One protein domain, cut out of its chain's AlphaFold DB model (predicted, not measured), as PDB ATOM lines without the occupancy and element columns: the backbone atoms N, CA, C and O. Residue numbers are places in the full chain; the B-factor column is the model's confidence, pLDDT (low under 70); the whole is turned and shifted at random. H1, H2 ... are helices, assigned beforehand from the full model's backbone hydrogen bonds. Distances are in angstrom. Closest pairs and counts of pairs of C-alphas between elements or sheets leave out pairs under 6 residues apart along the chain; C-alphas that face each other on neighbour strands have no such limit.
ATOM      1  N   PRO A 116     155.477 145.341 143.202       89.19
ATOM      2  CA  PRO A 116     154.761 146.434 143.839       89.19
ATOM      3  C   PRO A 116     153.378 145.978 144.329       89.19
ATOM      4  O   PRO A 116     152.891 144.886 144.002       89.19
ATOM      5  N   ALA A 117     152.718 146.836 145.106       90.56
ATOM      6  CA  ALA A 117     151.318 146.633 145.452       90.56
ATOM      7  C   ALA A 117     150.461 146.523 144.181       90.56
ATOM      8  O   ALA A 117     150.789 147.081 143.133       90.56
ATOM      9  N   ARG A 118     149.357 145.773 144.267       91.19
ATOM     10  CA  ARG A 118     148.459 145.604 143.125       91.19
ATOM     11  C   ARG A 118     147.868 146.967 142.732       91.19
ATOM     12  O   ARG A 118     147.294 147.619 143.606       91.19
ATOM     13  N   PRO A 119     147.928 147.346 141.446       92.38
ATOM     14  CA  PRO A 119     147.457 148.646 141.017       92.38
ATOM     15  C   PRO A 119     145.935 148.754 141.061       92.38
ATOM     16  O   PRO A 119     145.211 147.753 140.970       92.38
ATOM     17  N   THR A 120     145.457 149.990 141.155       94.25
ATOM     18  CA  THR A 120     144.020 150.310 141.215       94.25
ATOM     19  C   THR A 120     143.408 150.509 139.831       94.25
ATOM     20  O   THR A 120     142.285 150.071 139.578       94.25
ATOM     21  N   HIS A 121     144.158 151.115 138.907       94.06
ATOM     22  CA  HIS A 121     143.667 151.426 137.569       94.06
ATOM     23  C   HIS A 121     143.597 150.161 136.680       94.06
ATOM     24  O   HIS A 121     144.595 149.442 136.565       94.06
ATOM     25  N   PRO A 122     142.482 149.883 135.969       92.31
ATOM     26  CA  PRO A 122     142.324 148.657 135.175       92.31
ATOM     27  C   PRO A 122     143.420 148.429 134.125       92.31
ATOM     28  O   PRO A 122     143.909 147.310 133.988       92.31
ATOM     29  N   ALA A 123     143.859 149.482 133.430       89.06
ATOM     30  CA  ALA A 123     144.945 149.377 132.447       89.06
ATOM     31  C   ALA A 123     146.320 149.110 133.097       89.06
ATOM     32  O   ALA A 123     147.185 148.489 132.486       89.06
ATOM     33  N   ALA A 124     146.520 149.513 134.358       93.69
ATOM     34  CA  ALA A 124     147.742 149.204 135.096       93.69
ATOM     35  C   ALA A 124     147.765 147.739 135.567       93.69
ATOM     36  O   ALA A 124     148.836 147.155 135.693       93.69
ATOM     37  N   VAL A 125     146.600 147.100 135.757       92.75
ATOM     38  CA  VAL A 125     146.511 145.664 136.099       92.75
ATOM     39  C   VAL A 125     147.099 144.779 134.998       92.75
ATOM     40  O   VAL A 125     147.674 143.736 135.300       92.75
ATOM     41  N   GLU A 126     146.973 145.168 133.730       91.56
ATOM     42  CA  GLU A 126     147.608 144.450 132.620       91.56
ATOM     43  C   GLU A 126     149.137 144.563 132.687       91.56
ATOM     44  O   GLU A 126     149.826 143.544 132.677       91.56
ATOM     45  N   ALA A 127     149.658 145.776 132.887       93.31
ATOM     46  CA  ALA A 127     151.088 146.017 133.097       93.31
ATOM     47  C   ALA A 127     151.639 145.259 134.313       93.31
ATOM     48  O   ALA A 127     152.727 144.696 134.260       93.31
ATOM     49  N   TYR A 128     150.857 145.158 135.386       93.81
ATOM     50  CA  TYR A 128     151.211 144.372 136.563       93.81
ATOM     51  C   TYR A 128     151.333 142.870 136.270       93.81
ATOM     52  O   TYR A 128     152.212 142.203 136.813       93.81
ATOM     53  N   ARG A 129     150.466 142.317 135.410       92.12
ATOM     54  CA  ARG A 129     150.555 140.907 134.995       92.12
ATOM     55  C   ARG A 129     151.801 140.659 134.157       92.12
ATOM     56  O   ARG A 129     152.538 139.733 134.467       92.12
ATOM     57  N   GLU A 130     152.064 141.517 133.174       92.94
ATOM     58  CA  GLU A 130     153.282 141.440 132.360       92.94
ATOM     59  C   GLU A 130     154.550 141.559 133.215       92.94
ATOM     60  O   GLU A 130     155.505 140.819 132.997       92.94
ATOM     61  N   LEU A 131     154.550 142.438 134.224       94.00
ATOM     62  CA  LEU A 131     155.641 142.539 135.193       94.00
ATOM     63  C   LEU A 131     155.834 141.216 135.947       94.00
ATOM     64  O   LEU A 131     156.962 140.742 136.075       94.00
ATOM     65  N   GLY A 132     154.745 140.614 136.429       89.81
ATOM     66  CA  GLY A 132     154.783 139.326 137.119       89.81
ATOM     67  C   GLY A 132     155.315 138.192 136.240       89.81
ATOM     68  O   GLY A 132     156.147 137.410 136.699       89.81
ATOM     69  N   ASP A 133     154.885 138.130 134.978       89.69
ATOM     70  CA  ASP A 133     155.343 137.131 134.008       89.69
ATOM     71  C   ASP A 133     156.832 137.325 133.675       89.69
ATOM     72  O   ASP A 133     157.620 136.384 133.769       89.69
ATOM     73  N   ALA A 134     157.259 138.562 133.401       92.69
ATOM     74  CA  ALA A 134     158.655 138.876 133.111       92.69
ATOM     75  C   ALA A 134     159.579 138.570 134.301       92.69
ATOM     76  O   ALA A 134     160.637 137.970 134.129       92.69
ATOM     77  N   ARG A 135     159.167 138.908 135.530       91.88
ATOM     78  CA  ARG A 135     159.911 138.550 136.747       91.88
ATOM     79  C   ARG A 135     159.953 137.041 136.991       91.88
ATOM     80  O   ARG A 135     160.966 136.514 137.450       91.88
ATOM     81  N   TYR A 136     158.878 136.323 136.674       89.94
ATOM     82  CA  TYR A 136     158.870 134.864 136.737       89.94
ATOM     83  C   TYR A 136     159.897 134.257 135.769       89.94
ATOM     84  O   TYR A 136     160.625 133.334 136.145       89.94
ATOM     85  N   ASP A 137     160.008 134.800 134.556       91.00
ATOM     86  CA  ASP A 137     161.010 134.369 133.582       91.00
ATOM     87  C   ASP A 137     162.438 134.823 133.947       91.00
ATOM     88  O   ASP A 137     163.388 134.069 133.721       91.00
ATOM     89  N   MET A 138     162.613 135.963 134.632       92.38
ATOM     90  CA  MET A 138     163.903 136.328 135.245       92.38
ATOM     91  C   MET A 138     164.359 135.261 136.247       92.38
ATOM     92  O   MET A 138     165.489 134.784 136.154       92.38
ATOM     93  N   ALA A 139     163.481 134.817 137.158       90.56
ATOM     94  CA  ALA A 139     163.813 133.744 138.102       90.56
ATOM     95  C   ALA A 139     164.224 132.456 137.371       90.56
ATOM     96  O   ALA A 139     165.191 131.800 137.758       90.56
ATOM     97  N   ARG A 140     163.531 132.116 136.275       91.56
ATOM     98  CA  ARG A 140     163.871 130.960 135.436       91.56
ATOM     99  C   ARG A 140     165.276 131.063 134.862       91.56
ATOM    100  O   ARG A 140     166.060 130.128 135.017       91.56
ATOM    101  N   ALA A 141     165.591 132.186 134.227       92.62
ATOM    102  CA  ALA A 141     166.903 132.411 133.641       92.62
ATOM    103  C   ALA A 141     168.003 132.435 134.716       92.62
ATOM    104  O   ALA A 141     169.052 131.826 134.515       92.62
ATOM    105  N   LYS A 142     167.732 133.029 135.886       91.69
ATOM    106  CA  LYS A 142     168.679 133.098 137.007       91.69
ATOM    107  C   LYS A 142     169.075 131.714 137.521       91.69
ATOM    108  O   LYS A 142     170.264 131.422 137.566       91.69
ATOM    109  N   VAL A 143     168.109 130.818 137.777       90.88
ATOM    110  CA  VAL A 143     168.411 129.420 138.159       90.88
ATOM    111  C   VAL A 143     169.344 128.763 137.148       90.88
ATOM    112  O   VAL A 143     170.269 128.045 137.520       90.88
ATOM    113  N   ARG A 144     169.112 128.987 135.851       90.12
ATOM    114  CA  ARG A 144     169.944 128.376 134.813       90.12
ATOM    115  C   ARG A 144     171.327 128.981 134.738       90.12
ATOM    116  O   ARG A 144     172.244 128.207 134.527       90.12
ATOM    117  N   MET A 145     171.479 130.290 134.933       88.94
ATOM    118  CA  MET A 145     172.790 130.934 135.059       88.94
ATOM    119  C   MET A 145     173.582 130.346 136.233       88.94
ATOM    120  O   MET A 145     174.768 130.074 136.084       88.94
ATOM    121  N   ASP A 146     172.915 130.100 137.358       86.00
ATOM    122  CA  ASP A 146     173.545 129.657 138.606       86.00
ATOM    123  C   ASP A 146     173.921 128.172 138.616       86.00
ATOM    124  O   ASP A 146     174.937 127.779 139.179       86.00
ATOM    125  N   ILE A 147     173.123 127.328 137.959       82.50
ATOM    126  CA  ILE A 147     173.340 125.870 137.903       82.50
ATOM    127  C   ILE A 147     174.093 125.466 136.626       82.50
ATOM    128  O   ILE A 147     174.297 124.284 136.339       82.50
ATOM    129  N   ASN A 148     174.523 126.443 135.830       74.38
ATOM    130  CA  ASN A 148     175.096 126.202 134.517       74.38
ATOM    131  C   ASN A 148     176.433 125.429 134.525       74.38
ATOM    132  O   ASN A 148     176.872 124.949 133.477       74.38
ATOM    133  N   GLY A 149     177.080 125.310 135.688       67.62
ATOM    134  CA  GLY A 149     178.439 124.783 135.795       67.62
ATOM    135  C   GLY A 149     179.408 125.579 134.917       67.62
ATOM    136  O   GLY A 149     179.219 126.774 134.690       67.62
ATOM    137  N   ASP A 150     180.398 124.894 134.350       69.56
ATOM    138  CA  ASP A 150     181.523 125.531 133.652       69.56
ATOM    139  C   ASP A 150     181.269 125.821 132.160       69.56
ATOM    140  O   ASP A 150     182.220 126.006 131.410       69.56
ATOM    141  N   ASN A 151     180.017 125.829 131.679       81.31
ATOM    142  CA  ASN A 151     179.708 126.002 130.250       81.31
ATOM    143  C   ASN A 151     179.451 127.478 129.872       81.31
ATOM    144  O   ASN A 151     178.310 127.938 129.961       81.31
ATOM    145  N   PRO A 152     180.419 128.239 129.330       83.38
ATOM    146  CA  PRO A 152     180.237 129.678 129.137       83.38
ATOM    147  C   PRO A 152     179.175 130.006 128.076       83.38
ATOM    148  O   PRO A 152     178.514 131.041 128.146       83.38
ATOM    149  N   ALA A 153     178.970 129.120 127.095       85.44
ATOM    150  CA  ALA A 153     177.998 129.326 126.023       85.44
ATOM    151  C   ALA A 153     176.551 129.258 126.531       85.44
ATOM    152  O   ALA A 153     175.722 130.090 126.148       85.44
ATOM    153  N   GLU A 154     176.247 128.298 127.408       84.31
ATOM    154  CA  GLU A 154     174.938 128.230 128.061       84.31
ATOM    155  C   GLU A 154     174.747 129.398 129.031       84.31
ATOM    156  O   GLU A 154     173.676 130.003 129.033       84.31
ATOM    157  N   TRP A 155     175.788 129.807 129.765       87.81
ATOM    158  CA  TRP A 155     175.689 130.943 130.685       87.81
ATOM    159  C   TRP A 155     175.340 132.220 129.919       87.81
ATOM    160  O   TRP A 155     174.378 132.905 130.249       87.81
ATOM    161  N   ASN A 156     176.049 132.484 128.817       89.19
ATOM    162  CA  ASN A 156     175.792 133.625 127.934       89.19
ATOM    163  C   ASN A 156     174.410 133.570 127.269       89.19
ATOM    164  O   ASN A 156     173.833 134.604 126.924       89.19
ATOM    165  N   HIS A 157     173.864 132.378 127.024       90.56
ATOM    166  CA  HIS A 157     172.486 132.252 126.564       90.56
ATOM    167  C   HIS A 157     171.510 132.696 127.657       90.56
ATOM    168  O   HIS A 157     170.702 133.586 127.406       90.56
ATOM    169  N   TRP A 158     171.626 132.137 128.862       91.31
ATOM    170  CA  TRP A 158     170.716 132.440 129.966       91.31
ATOM    171  C   TRP A 158     170.864 133.864 130.498       91.31
ATOM    172  O   TRP A 158     169.856 134.477 130.820       91.31
ATOM    173  N   SER A 159     172.069 134.433 130.487       92.12
ATOM    174  CA  SER A 159     172.310 135.845 130.802       92.12
ATOM    175  C   SER A 159     171.580 136.775 129.824       92.12
ATOM    176  O   SER A 159     170.893 137.704 130.242       92.12
ATOM    177  N   ARG A 160     171.604 136.473 128.516       93.38
ATOM    178  CA  ARG A 160     170.827 137.232 127.518       93.38
ATOM    179  C   ARG A 160     169.321 137.078 127.700       93.38
ATOM    180  O   ARG A 160     168.598 138.056 127.544       93.38
ATOM    181  N   GLU A 161     168.838 135.876 128.014       93.75
ATOM    182  CA  GLU A 161     167.413 135.674 128.306       93.75
ATOM    183  C   GLU A 161     166.996 136.408 129.588       93.75
ATOM    184  O   GLU A 161     165.972 137.087 129.590       93.75
ATOM    185  N   HIS A 162     167.820 136.370 130.639       94.62
ATOM    186  CA  HIS A 162     167.602 137.134 131.865       94.62
ATOM    187  C   HIS A 162     167.529 138.636 131.579       94.62
ATOM    188  O   HIS A 162     166.589 139.292 132.018       94.62
ATOM    189  N   PHE A 163     168.473 139.166 130.796       93.75
ATOM    190  CA  PHE A 163     168.498 140.572 130.402       93.75
ATOM    191  C   PHE A 163     167.218 140.987 129.667       93.75
ATOM    192  O   PHE A 163     166.587 141.967 130.053       93.75
ATOM    193  N   LYS A 164     166.763 140.206 128.678       95.00
ATOM    194  CA  LYS A 164     165.489 140.467 127.979       95.00
ATOM    195  C   LYS A 164     164.297 140.479 128.936       95.00
ATOM    196  O   LYS A 164     163.426 141.341 128.833       95.00
ATOM    197  N   CYS A 165     164.254 139.531 129.873       94.62
ATOM    198  CA  CYS A 165     163.192 139.473 130.876       94.62
ATOM    199  C   CYS A 165     163.258 140.681 131.822       94.62
ATOM    200  O   CYS A 165     162.224 141.251 132.157       94.62
ATOM    201  N   ALA A 166     164.460 141.126 132.188       94.25
ATOM    202  CA  ALA A 166     164.672 142.322 132.990       94.25
ATOM    203  C   ALA A 166     164.242 143.607 132.262       94.25
ATOM    204  O   ALA A 166     163.591 144.462 132.862       94.25
ATOM    205  N   GLU A 167     164.528 143.732 130.962       94.44
ATOM    206  CA  GLU A 167     164.027 144.830 130.128       94.44
ATOM    207  C   GLU A 167     162.496 144.834 130.058       94.44
ATOM    208  O   GLU A 167     161.869 145.890 130.206       94.44
ATOM    209  N   ALA A 168     161.880 143.665 129.853       95.00
ATOM    210  CA  ALA A 168     160.427 143.517 129.820       95.00
ATOM    211  C   ALA A 168     159.795 143.884 131.173       95.00
ATOM    212  O   ALA A 168     158.857 144.681 131.212       95.00
ATOM    213  N   ALA A 169     160.362 143.390 132.277       94.69
ATOM    214  CA  ALA A 169     159.922 143.699 133.635       94.69
ATOM    215  C   ALA A 169     160.025 145.203 133.924       94.69
ATOM    216  O   ALA A 169     159.053 145.821 134.356       94.69
ATOM    217  N   ASN A 170     161.161 145.828 133.613       95.25
ATOM    218  CA  ASN A 170     161.351 147.264 133.794       95.25
ATOM    219  C   ASN A 170     160.356 148.090 132.951       95.25
ATOM    220  O   ASN A 170     159.771 149.053 133.444       95.25
ATOM    221  N   THR A 171     160.099 147.683 131.704       95.44
ATOM    222  CA  THR A 171     159.115 148.341 130.827       95.44
ATOM    223  C   THR A 171     157.702 148.245 131.392       95.44
ATOM    224  O   THR A 171     156.979 149.240 131.415       95.44
ATOM    225  N   ALA A 172     157.310 147.064 131.867       95.50
ATOM    226  CA  ALA A 172     156.005 146.835 132.466       95.50
ATOM    227  C   ALA A 172     155.836 147.634 133.769       95.50
ATOM    228  O   ALA A 172     154.799 148.268 133.965       95.50
ATOM    229  N   ALA A 173     156.874 147.687 134.611       95.25
ATOM    230  CA  ALA A 173     156.894 148.508 135.822       95.25
ATOM    231  C   ALA A 173     156.757 150.007 135.504       95.25
ATOM    232  O   ALA A 173     155.930 150.682 136.114       95.25
ATOM    233  N   ALA A 174     157.496 150.513 134.511       95.38
ATOM    234  CA  ALA A 174     157.403 151.904 134.062       95.38
ATOM    235  C   ALA A 174     156.019 152.242 133.505       95.38
ATOM    236  O   ALA A 174     155.425 153.254 133.879       95.38
ATOM    237  N   ARG A 175     155.462 151.364 132.665       96.81
ATOM    238  CA  ARG A 175     154.108 151.519 132.127       96.81
ATOM    239  C   ARG A 175     153.066 151.563 133.239       96.81
ATOM    240  O   ARG A 175     152.206 152.438 133.226       96.81
ATOM    241  N   MET A 176     153.154 150.644 134.198       96.44
ATOM    242  CA  MET A 176     152.266 150.603 135.358       96.44
ATOM    243  C   MET A 176     152.363 151.899 136.171       96.44
ATOM    244  O   MET A 176     151.339 152.524 136.428       96.44
ATOM    245  N   HIS A 177     153.585 152.329 136.502       95.81
ATOM    246  CA  HIS A 177     153.846 153.543 137.270       95.81
ATOM    247  C   HIS A 177     153.232 154.788 136.615       95.81
ATOM    248  O   HIS A 177     152.529 155.548 137.274       95.81
ATOM    249  N   VAL A 178     153.427 154.964 135.303       97.12
ATOM    250  CA  VAL A 178     152.887 156.113 134.554       97.12
ATOM    251  C   VAL A 178     151.361 156.098 134.513       97.12
ATOM    252  O   VAL A 178     150.737 157.134 134.735       97.12
ATOM    253  N   ILE A 179     150.750 154.937 134.251       97.38
ATOM    254  CA  ILE A 179     149.286 154.807 134.204       97.38
ATOM    255  C   ILE A 179     148.673 155.124 135.571       97.38
ATOM    256  O   ILE A 179     147.663 155.820 135.637       97.38
ATOM    257  N   GLU A 180     149.269 154.641 136.664       95.31
ATOM    258  CA  GLU A 180     148.768 154.925 138.011       95.31
ATOM    259  C   GLU A 180     149.000 156.371 138.444       95.31
ATOM    260  O   GLU A 180     148.126 156.962 139.074       95.31
ATOM    261  N   ALA A 181     150.131 156.975 138.082       95.12
ATOM    262  CA  ALA A 181     150.394 158.374 138.402       95.12
ATOM    263  C   ALA A 181     149.430 159.322 137.669       95.12
ATOM    264  O   ALA A 181     148.950 160.290 138.254       95.12
ATOM    265  N   ALA A 182     149.127 159.036 136.400       95.38
ATOM    266  CA  ALA A 182     148.248 159.862 135.575       95.38
ATOM    267  C   ALA A 182     146.755 159.512 135.707       95.38
ATOM    268  O   ALA A 182     145.916 160.289 135.259       95.38
ATOM    269  N   GLN A 183     146.424 158.347 136.277       95.25
ATOM    270  CA  GLN A 183     145.072 157.770 136.278       95.25
ATOM    271  C   GLN A 183     144.458 157.675 134.864       95.25
ATOM    272  O   GLN A 183     143.248 157.795 134.686       95.25
ATOM    273  N   ASP A 184     145.304 157.445 133.854       94.38
ATOM    274  CA  ASP A 184     144.913 157.320 132.447       94.38
ATOM    275  C   ASP A 184     145.636 156.132 131.798       94.38
ATOM    276  O   ASP A 184     146.867 156.058 131.749       94.38
ATOM    277  N   GLY A 185     144.858 155.200 131.240       92.44
ATOM    278  CA  GLY A 185     145.371 154.025 130.538       92.44
ATOM    279  C   GLY A 185     146.159 154.331 129.262       92.44
ATOM    280  O   GLY A 185     146.885 153.457 128.793       92.44
ATOM    281  N   ARG A 186     146.038 155.543 128.704       94.94
ATOM    282  CA  ARG A 186     146.782 155.999 127.517       94.94
ATOM    283  C   ARG A 186     148.030 156.814 127.854       94.94
ATOM    284  O   ARG A 186     148.792 157.144 126.942       94.94
ATOM    285  N   ALA A 187     148.268 157.114 129.133       95.56
ATOM    286  CA  ALA A 187     149.361 157.986 129.560       95.56
ATOM    287  C   ALA A 187     150.729 157.484 129.077       95.56
ATOM    288  O   ALA A 187     151.538 158.263 128.581       95.56
ATOM    289  N   TRP A 188     150.966 156.170 129.125       95.56
ATOM    290  CA  TRP A 188     152.211 155.575 128.633       95.56
ATOM    291  C   TRP A 188     152.432 155.802 127.131       95.56
ATOM    292  O   TRP A 188     153.543 156.118 126.694       95.56
ATOM    293  N   GLN A 189     151.379 155.655 126.324       95.56
ATOM    294  CA  GLN A 189     151.439 155.859 124.878       95.56
ATOM    295  C   GLN A 189     151.590 157.342 124.519       95.56
ATOM    296  O   GLN A 189     152.208 157.643 123.501       95.56
ATOM    297  N   ALA A 190     151.089 158.250 125.358       95.44
ATOM    298  CA  ALA A 190     151.219 159.692 125.165       95.44
ATOM    299  C   ALA A 190     152.638 160.227 125.441       95.44
ATOM    300  O   ALA A 190     153.001 161.276 124.913       95.44
ATOM    301  N   LEU A 191     153.449 159.515 126.233       94.56
ATOM    302  CA  LEU A 191     154.836 159.903 126.498       94.56
ATOM    303  C   LEU A 191     155.709 159.854 125.239       94.56
ATOM    304  O   LEU A 191     155.599 158.932 124.420       94.56
ATOM    305  N   SER A 192     156.647 160.801 125.144       96.44
ATOM    306  CA  SER A 192     157.724 160.739 124.158       96.44
ATOM    307  C   SER A 192     158.662 159.561 124.450       96.44
ATOM    308  O   SER A 192     158.731 159.055 125.573       96.44
ATOM    309  N   ASN A 193     159.440 159.125 123.453       93.19
ATOM    310  CA  ASN A 193     160.441 158.075 123.679       93.19
ATOM    311  C   ASN A 193     161.475 158.479 124.744       93.19
ATOM    312  O   ASN A 193     161.893 157.625 125.521       93.19
ATOM    313  N   GLY A 194     161.850 159.763 124.808       93.44
ATOM    314  CA  GLY A 194     162.766 160.279 125.828       93.44
ATOM    315  C   GLY A 194     162.194 160.150 127.240       93.44
ATOM    316  O   GLY A 194     162.878 159.650 128.130       93.44
ATOM    317  N   ASP A 195     160.918 160.493 127.426       93.94
ATOM    318  CA  ASP A 195     160.258 160.394 128.734       93.94
ATOM    319  C   ASP A 195     160.074 158.936 129.170       93.94
ATOM    320  O   ASP A 195     160.300 158.596 130.330       93.94
ATOM    321  N   ARG A 196     159.736 158.035 128.234       93.88
ATOM    322  CA  ARG A 196     159.662 156.593 128.526       93.88
ATOM    323  C   ARG A 196     161.010 156.039 128.983       93.88
ATOM    324  O   ARG A 196     161.039 155.201 129.880       93.88
ATOM    325  N   ILE A 197     162.112 156.483 128.374       91.94
ATOM    326  CA  ILE A 197     163.467 156.092 128.791       91.94
ATOM    327  C   ILE A 197     163.769 156.637 130.189       91.94
ATOM    328  O   ILE A 197     164.234 155.871 131.029       91.94
ATOM    329  N   ALA A 198     163.452 157.905 130.461       90.94
ATOM    330  CA  ALA A 198     163.704 158.527 131.760       90.94
ATOM    331  C   ALA A 198     162.987 157.794 132.910       90.94
ATOM    332  O   ALA A 198     163.628 157.434 133.893       90.94
ATOM    333  N   VAL A 199     161.697 157.472 132.754       92.81
ATOM    334  CA  VAL A 199     160.937 156.722 133.776       92.81
ATOM    335  C   VAL A 199     161.513 155.317 133.988       92.81
ATOM    336  O   VAL A 199     161.601 154.825 135.112       92.81
ATOM    337  N   ARG A 200     161.926 154.644 132.908       92.62
ATOM    338  CA  ARG A 200     162.548 153.313 132.985       92.62
ATOM    339  C   ARG A 200     163.880 153.339 133.726       92.62
ATOM    340  O   ARG A 200     164.159 152.407 134.480       92.62
ATOM    341  N   GLN A 201     164.682 154.382 133.515       89.25
ATOM    342  CA  GLN A 201     165.949 154.587 134.215       89.25
ATOM    343  C   GLN A 201     165.725 154.844 135.703       89.25
ATOM    344  O   GLN A 201     166.316 154.132 136.507       89.25
ATOM    345  N   GLU A 202     164.811 155.750 136.054       89.88
ATOM    346  CA  GLU A 202     164.444 156.042 137.446       89.88
ATOM    347  C   GLU A 202     164.050 154.762 138.203       89.88
ATOM    348  O   GLU A 202     164.561 154.477 139.282       89.88
ATOM    349  N   LEU A 203     163.215 153.909 137.599       89.38
ATOM    350  CA  LEU A 203     162.820 152.639 138.217       89.38
ATOM    351  C   LEU A 203     163.930 151.574 138.229       89.38
ATOM    352  O   LEU A 203     163.854 150.621 139.008       89.38
ATOM    353  N   ALA A 204     164.948 151.690 137.372       85.44
ATOM    354  CA  ALA A 204     166.077 150.762 137.335       85.44
ATOM    355  C   ALA A 204     167.122 151.036 138.427       85.44
ATOM    356  O   ALA A 204     167.854 150.112 138.788       85.44
ATOM    357  N   GLU A 205     167.177 152.254 138.977       80.38
ATOM    358  CA  GLU A 205     168.168 152.664 139.988       80.38
ATOM    359  C   GLU A 205     168.128 151.801 141.256       80.38
ATOM    360  O   GLU A 205     169.157 151.575 141.887       80.38
ATOM    361  N   GLY A 206     166.964 151.237 141.594       72.94
ATOM    362  CA  GLY A 206     166.801 150.346 142.747       72.94
ATOM    363  C   GLY A 206     167.429 148.954 142.594       72.94
ATOM    364  O   GLY A 206     167.241 148.114 143.469       72.94
ATOM    365  N   GLY A 207     168.099 148.648 141.477       76.81
ATOM    366  CA  GLY A 207     168.784 147.367 141.257       76.81
ATOM    367  C   GLY A 207     167.860 146.162 141.018       76.81
ATOM    368  O   GLY A 207     168.326 145.073 140.712       76.81
ATOM    369  N   SER A 208     166.538 146.341 141.086       82.25
ATOM    370  CA  SER A 208     165.541 145.255 141.016       82.25
ATOM    371  C   SER A 208     165.456 144.531 139.660       82.25
ATOM    372  O   SER A 208     164.767 143.514 139.535       82.25
ATOM    373  N   PHE A 209     166.138 145.064 138.644       86.81
ATOM    374  CA  PHE A 209     166.158 144.555 137.271       86.81
ATOM    375  C   PHE A 209     167.583 144.257 136.778       86.81
ATOM    376  O   PHE A 209     167.814 144.194 135.575       86.81
ATOM    377  N   THR A 210     168.571 144.135 137.665       86.06
ATOM    378  CA  THR A 210     169.959 143.915 137.239       86.06
ATOM    379  C   THR A 210     170.192 142.476 136.794       86.06
ATOM    380  O   THR A 210     169.624 141.527 137.331       86.06
ATOM    381  N   THR A 211     171.041 142.311 135.781       85.75
ATOM    382  CA  THR A 211     171.519 140.998 135.331       85.75
ATOM    383  C   THR A 211     172.950 140.787 135.824       85.75
ATOM    384  O   THR A 211     173.784 141.670 135.600       85.75
ATOM    385  N   PRO A 212     173.268 139.646 136.466       84.00
ATOM    386  CA  PRO A 212     174.636 139.335 136.871       84.00
ATOM    387  C   PRO A 212     175.614 139.393 135.693       84.00
ATOM    388  O   PRO A 212     175.317 138.887 134.609       84.00
ATOM    389  N   ALA A 213     176.788 139.985 135.914       81.69
ATOM    390  CA  ALA A 213     177.788 140.193 134.864       81.69
ATOM    391  C   ALA A 213     178.731 139.006 134.639       81.69
ATOM    392  O   ALA A 213     179.390 138.930 133.604       81.69
ATOM    393  N   ALA A 214     178.788 138.066 135.581       80.56
ATOM    394  CA  ALA A 214     179.635 136.886 135.494       80.56
ATOM    395  C   ALA A 214     178.974 135.679 136.178       80.56
ATOM    396  O   ALA A 214     178.095 135.859 137.032       80.56
ATOM    397  N   PRO A 215     179.357 134.446 135.799       80.19
ATOM    398  CA  PRO A 215     178.955 133.250 136.524       80.19
ATOM    399  C   PRO A 215     179.454 133.308 137.965       80.19
ATOM    400  O   PRO A 215     180.572 133.751 138.233       80.19
ATOM    401  N   ARG A 216     178.614 132.822 138.876       80.31
ATOM    402  CA  ARG A 216     178.961 132.646 140.281       80.31
ATOM    403  C   ARG A 216     179.343 131.186 140.534       80.31
ATOM    404  O   ARG A 216     178.713 130.302 139.944       80.31
ATOM    405  N   PRO A 217     180.324 130.910 141.403       80.69
ATOM    406  CA  PRO A 217     180.584 129.557 141.872       80.69
ATOM    407  C   PRO A 217     179.331 128.949 142.526       80.69
ATOM    408  O   PRO A 217     178.640 129.603 143.313       80.69
ATOM    409  N   ILE A 218     178.999 127.701 142.177       78.56
ATOM    410  CA  ILE A 218     177.768 127.047 142.654       78.56
ATOM    411  C   ILE A 218     177.761 126.862 144.179       78.56
ATOM    412  O   ILE A 218     176.717 126.974 144.811       78.56
ATOM    413  N   ASP A 219     178.921 126.633 144.783       77.06
ATOM    414  CA  ASP A 219     179.118 126.565 146.232       77.06
ATOM    415  C   ASP A 219     178.753 127.886 146.926       77.06
ATOM    416  O   ASP A 219     178.071 127.875 147.951       77.06
ATOM    417  N   GLU A 220     179.108 129.033 146.344       81.19
ATOM    418  CA  GLU A 220     178.716 130.340 146.882       81.19
ATOM    419  C   GLU A 220     177.203 130.565 146.823       81.19
ATOM    420  O   GLU A 220     176.614 131.016 147.807       81.19
ATOM    421  N   ILE A 221     176.562 130.206 145.706       81.69
ATOM    422  CA  ILE A 221     175.101 130.297 145.541       81.69
ATOM    423  C   ILE A 221     174.385 129.448 146.594       81.69
ATOM    424  O   ILE A 221     173.389 129.872 147.185       81.69
ATOM    425  N   LEU A 222     174.889 128.243 146.845       80.44
ATOM    426  CA  LEU A 222     174.285 127.319 147.795       80.44
ATOM    427  C   LEU A 222     174.538 127.749 149.240       80.44
ATOM    428  O   LEU A 222     173.628 127.681 150.062       80.44
ATOM    429  N   HIS A 223     175.707 128.301 149.553       80.94
ATOM    430  CA  HIS A 223     175.925 128.934 150.849       80.94
ATOM    431  C   HIS A 223     175.021 130.149 151.081       80.94
ATOM    432  O   HIS A 223     174.518 130.303 152.192       80.94
ATOM    433  N   ASP A 224     174.777 130.981 150.065       82.94
ATOM    434  CA  ASP A 224     173.814 132.084 150.163       82.94
ATOM    435  C   ASP A 224     172.393 131.565 150.406       82.94
ATOM    436  O   ASP A 224     171.665 132.124 151.226       82.94
ATOM    437  N   TYR A 225     172.000 130.484 149.727       81.69
ATOM    438  CA  TYR A 225     170.715 129.826 149.951       81.69
ATOM    439  C   TYR A 225     170.586 129.295 151.388       81.69
ATOM    440  O   TYR A 225     169.586 129.569 152.053       81.69
ATOM    441  N   ALA A 226     171.603 128.587 151.894       78.25
ATOM    442  CA  ALA A 226     171.620 128.089 153.270       78.25
ATOM    443  C   ALA A 226     171.533 129.235 154.284       78.25
ATOM    444  O   ALA A 226     170.704 129.194 155.192       78.25
ATOM    445  N   ASP A 227     172.322 130.294 154.088       80.44
ATOM    446  CA  ASP A 227     172.312 131.474 154.953       80.44
ATOM    447  C   ASP A 227     170.915 132.106 155.025       80.44
ATOM    448  O   ASP A 227     170.421 132.348 156.124       80.44
ATOM    449  N   ARG A 228     170.228 132.278 153.888       78.62
ATOM    450  CA  ARG A 228     168.845 132.791 153.862       78.62
ATOM    451  C   ARG A 228     167.864 131.869 154.570       78.62
ATOM    452  O   ARG A 228     167.000 132.349 155.300       78.62
ATOM    453  N   SER A 229     168.000 130.555 154.380       74.12
ATOM    454  CA  SER A 229     167.138 129.566 155.039       74.12
ATOM    455  C   SER A 229     167.287 129.577 156.567       74.12
ATOM    456  O   SER A 229     166.328 129.302 157.284       74.12
ATOM    457  N   GLU A 230     168.463 129.971 157.057       76.25
ATOM    458  CA  GLU A 230     168.783 130.174 158.473       76.25
ATOM    459  C   GLU A 230     168.464 131.605 158.964       76.25
ATOM    460  O   GLU A 230     168.677 131.921 160.135       76.25
ATOM    461  N   GLY A 231     167.935 132.479 158.098       77.56
ATOM    462  CA  GLY A 231     167.559 133.858 158.431       77.56
ATOM    463  C   GLY A 231     168.705 134.874 158.387       77.56
ATOM    464  O   GLY A 231     168.564 135.977 158.917       77.56
ATOM    465  N   TYR A 232     169.838 134.531 157.772       79.81
ATOM    466  CA  TYR A 232     170.967 135.436 157.569       79.81
ATOM    467  C   TYR A 232     170.909 136.127 156.204       79.81
ATOM    468  O   TYR A 232     170.549 135.533 155.188       79.81
ATOM    469  N   GLU A 233     171.331 137.390 156.174       79.69
ATOM    470  CA  GLU A 233     171.539 138.122 154.926       79.69
ATOM    471  C   GLU A 233     172.774 137.559 154.193       79.69
ATOM    472  O   GLU A 233     173.807 137.330 154.836       79.69
ATOM    473  N   PRO A 234     172.704 137.296 152.876       74.62
ATOM    474  CA  PRO A 234     173.857 136.857 152.096       74.62
ATOM    475  C   PRO A 234     175.020 137.842 152.174       74.62
ATOM    476  O   PRO A 234     174.831 139.052 152.313       74.62
ATOM    477  N   LEU A 235     176.238 137.325 152.028       75.38
ATOM    478  CA  LEU A 235     177.389 138.195 151.824       75.38
ATOM    479  C   LEU A 235     177.204 138.956 150.503       75.38
ATOM    480  O   LEU A 235     176.856 138.320 149.511       75.38
ATOM    481  N   PRO A 236     177.464 140.276 150.466       67.19
ATOM    482  CA  PRO A 236     177.441 141.026 149.217       67.19
ATOM    483  C   PRO A 236     178.393 140.382 148.212       67.19
ATOM    484  O   PRO A 236     179.566 140.160 148.545       67.19
ATOM    485  N   ASP A 237     177.906 140.090 147.008       68.38
ATOM    486  CA  ASP A 237     178.752 139.520 145.971       68.38
ATOM    487  C   ASP A 237     179.640 140.647 145.412       68.38
ATOM    488  O   ASP A 237     179.132 141.703 145.018       68.38
ATOM    489  N   PRO A 238     180.975 140.493 145.369       64.25
ATOM    490  CA  PRO A 238     181.836 141.454 144.680       64.25
ATOM    491  C   PRO A 238     181.441 141.683 143.207       64.25
ATOM    492  O   PRO A 238     181.768 142.734 142.656       64.25
ATOM    493  N   LEU A 239     180.729 140.743 142.580       67.38
ATOM    494  CA  LEU A 239     180.199 140.847 141.222       67.38
ATOM    495  C   LEU A 239     178.882 141.634 141.133       67.38
ATOM    496  O   LEU A 239     178.524 142.055 140.031       67.38
ATOM    497  N   ASP A 240     178.198 141.911 142.249       66.06
ATOM    498  CA  ASP A 240     176.967 142.720 142.248       66.06
ATOM    499  C   ASP A 240     177.236 144.142 141.731       66.06
ATOM    500  O   ASP A 240     176.402 144.728 141.043       66.06
ATOM    501  N   TYR A 241     178.439 144.678 141.971       60.66
ATOM    502  CA  TYR A 241     178.865 145.986 141.454       60.66
ATOM    503  C   TYR A 241     179.092 146.001 139.938       60.66
ATOM    504  O   TYR A 241     179.096 147.071 139.332       60.66
ATOM    505  N   ALA A 242     179.312 144.833 139.330       64.12
ATOM    506  CA  ALA A 242     179.488 144.698 137.890       64.12
ATOM    507  C   ALA A 242     178.161 144.439 137.160       64.12
ATOM    508  O   ALA A 242     178.146 144.464 135.932       64.12
ATOM    509  N   ALA A 243     177.065 144.193 137.888       72.69
ATOM    510  CA  ALA A 243     175.782 143.823 137.309       72.69
ATOM    511  C   ALA A 243     175.263 144.873 136.312       72.69
ATOM    512  O   ALA A 243     175.376 146.085 136.502       72.69
ATOM    513  N   HIS A 244     174.659 144.392 135.230       74.44
ATOM    514  CA  HIS A 244     174.189 145.244 134.148       74.44
ATOM    515  C   HIS A 244     172.742 145.662 134.396       74.44
ATOM    516  O   HIS A 244     171.843 144.819 134.471       74.44
ATOM    517  N   ALA A 245     172.507 146.971 134.494       75.19
ATOM    518  CA  ALA A 245     171.162 147.524 134.415       75.19
ATOM    519  C   ALA A 245     170.657 147.458 132.959       75.19
ATOM    520  O   ALA A 245     171.442 147.682 132.034       75.19
ATOM    521  N   PRO A 246     169.354 147.221 132.733       68.94
ATOM    522  CA  PRO A 246     168.805 147.036 131.392       68.94
ATOM    523  C   PRO A 246     168.931 148.275 130.479       68.94
ATOM    524  O   PRO A 246     168.863 148.139 129.265       68.94
ATOM    525  N   PHE A 247     169.169 149.477 131.034       65.31
ATOM    526  CA  PHE A 247     169.254 150.749 130.284       65.31
ATOM    527  C   PHE A 247     170.491 151.604 130.603       65.31
ATOM    528  O   PHE A 247     170.443 152.834 130.498       65.31
ATOM    529  N   ALA A 248     171.610 150.983 130.988       54.56
ATOM    530  CA  ALA A 248     172.871 151.701 131.185       54.56
ATOM    531  C   ALA A 248     173.403 152.233 129.836       54.56
ATOM    532  O   ALA A 248     174.025 151.496 129.077       54.56
ATOM    533  N   GLY A 249     173.124 153.501 129.501       52.09
ATOM    534  CA  GLY A 249     173.591 154.082 128.231       52.09
ATOM    535  C   GLY A 249     173.104 155.483 127.841       52.09
ATOM    536  O   GLY A 249     173.598 156.017 126.853       52.09
ATOM    537  N   PHE A 250     172.186 156.119 128.578       42.16
ATOM    538  CA  PHE A 250     171.735 157.483 128.262       42.16
ATOM    539  C   PHE A 250     171.783 158.374 129.506       42.16
ATOM    540  O   PHE A 250     170.828 158.422 130.271       42.16
ATOM    541  N   ILE A 251     172.901 159.074 129.722       39.31
ATOM    542  CA  ILE A 251     172.984 160.181 130.688       39.31
ATOM    543  C   ILE A 251     172.620 161.459 129.921       39.31
ATOM    544  O   ILE A 251     173.474 162.265 129.562       39.31
TER     545      ILE A 251
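This is residues 116 to 251 of the 359 residues of an uncharacterized protein of Rhodococcus enclensis (UniProt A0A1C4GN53). A long helical hairpin, H1 and H2 side by side, makes the length of this domain; at one end of it the short H3 and H4 fold back, H4 crossing H2, and at the other end H5 sits near the last turn of H1 without packing on any helix. A long link, residues 205 to 217, runs from H4 at one end to H5 at the other, and after H5 the last 22 residues, 230 to 251, run back with no named element. The printed part has 136 residues with five named helices, in the order H1 H2 H3 H4 H5, and no named strand, and its class is all helix. It is only just compact, close to loose, with a radius of gyration of the C-alphas of 16.7 A, and its C-alphas span 48 by 33 by 23 A.

Start with H1, residues 122 to 146, and go on to H2, residues 152 to 182, the hub, which touches three helices. The two form a hairpin: they touch, at a shallow tilt of 19 degrees, opposite ways, and their closest C-alphas are those of Leu 131 and Ala 169, 4.7 A apart. Next find H3, residues 187 to 190, which residues 175 to 179 of H2 touch, closest at the C-alphas of Ile 179 and Ala 187, 5.6 A apart. Then H4, residues 193 to 204, touches residues 170 to 174 of H2, closest at the C-alphas of Ala 174 and Arg 200, 5.4 A apart, and is only just about perpendicular to H2, at 72 degrees. Last, H5, residues 218 to 229, is close to but not clearly touching H1, with the closest C-alphas, those of Asp 146 and Ile 218, 6.4 A apart; it is apart from H2, H3 and H4. In the backbone of H2, H4 and H5 every O i to N i+4 pair is within hydrogen-bond range; in H1 19 of 21 are, and H3 is too short for such a pair.

Find C-alpha 122 at (142.324, 148.657, 135.175); from there H1 runs 36.7 A to C-alpha 146. H2 begins at C-alpha 152, at (180.237, 129.678, 129.137), and runs 44.5 A to C-alpha 182. H3 measures 5.1 A from C-alpha 187 to C-alpha 190. H4, from 193 to 204, and H5, from 218 to 229, each measure 16.5 A, and H5 ends at C-alpha 229, at (167.138, 129.566, 155.039).

The two C-alphas farthest apart, those of Asp 150 and Gln 183, are 48.7 A apart. The printed part has no cut; the links H1 to H2, H2 to H3 and H3 to H4 are tight, and H4 to H5 is long. The mean pLDDT of the printed part is 85.5; look for values under 70 at residues 149 to 150, 236 to 242 and 246 to 251.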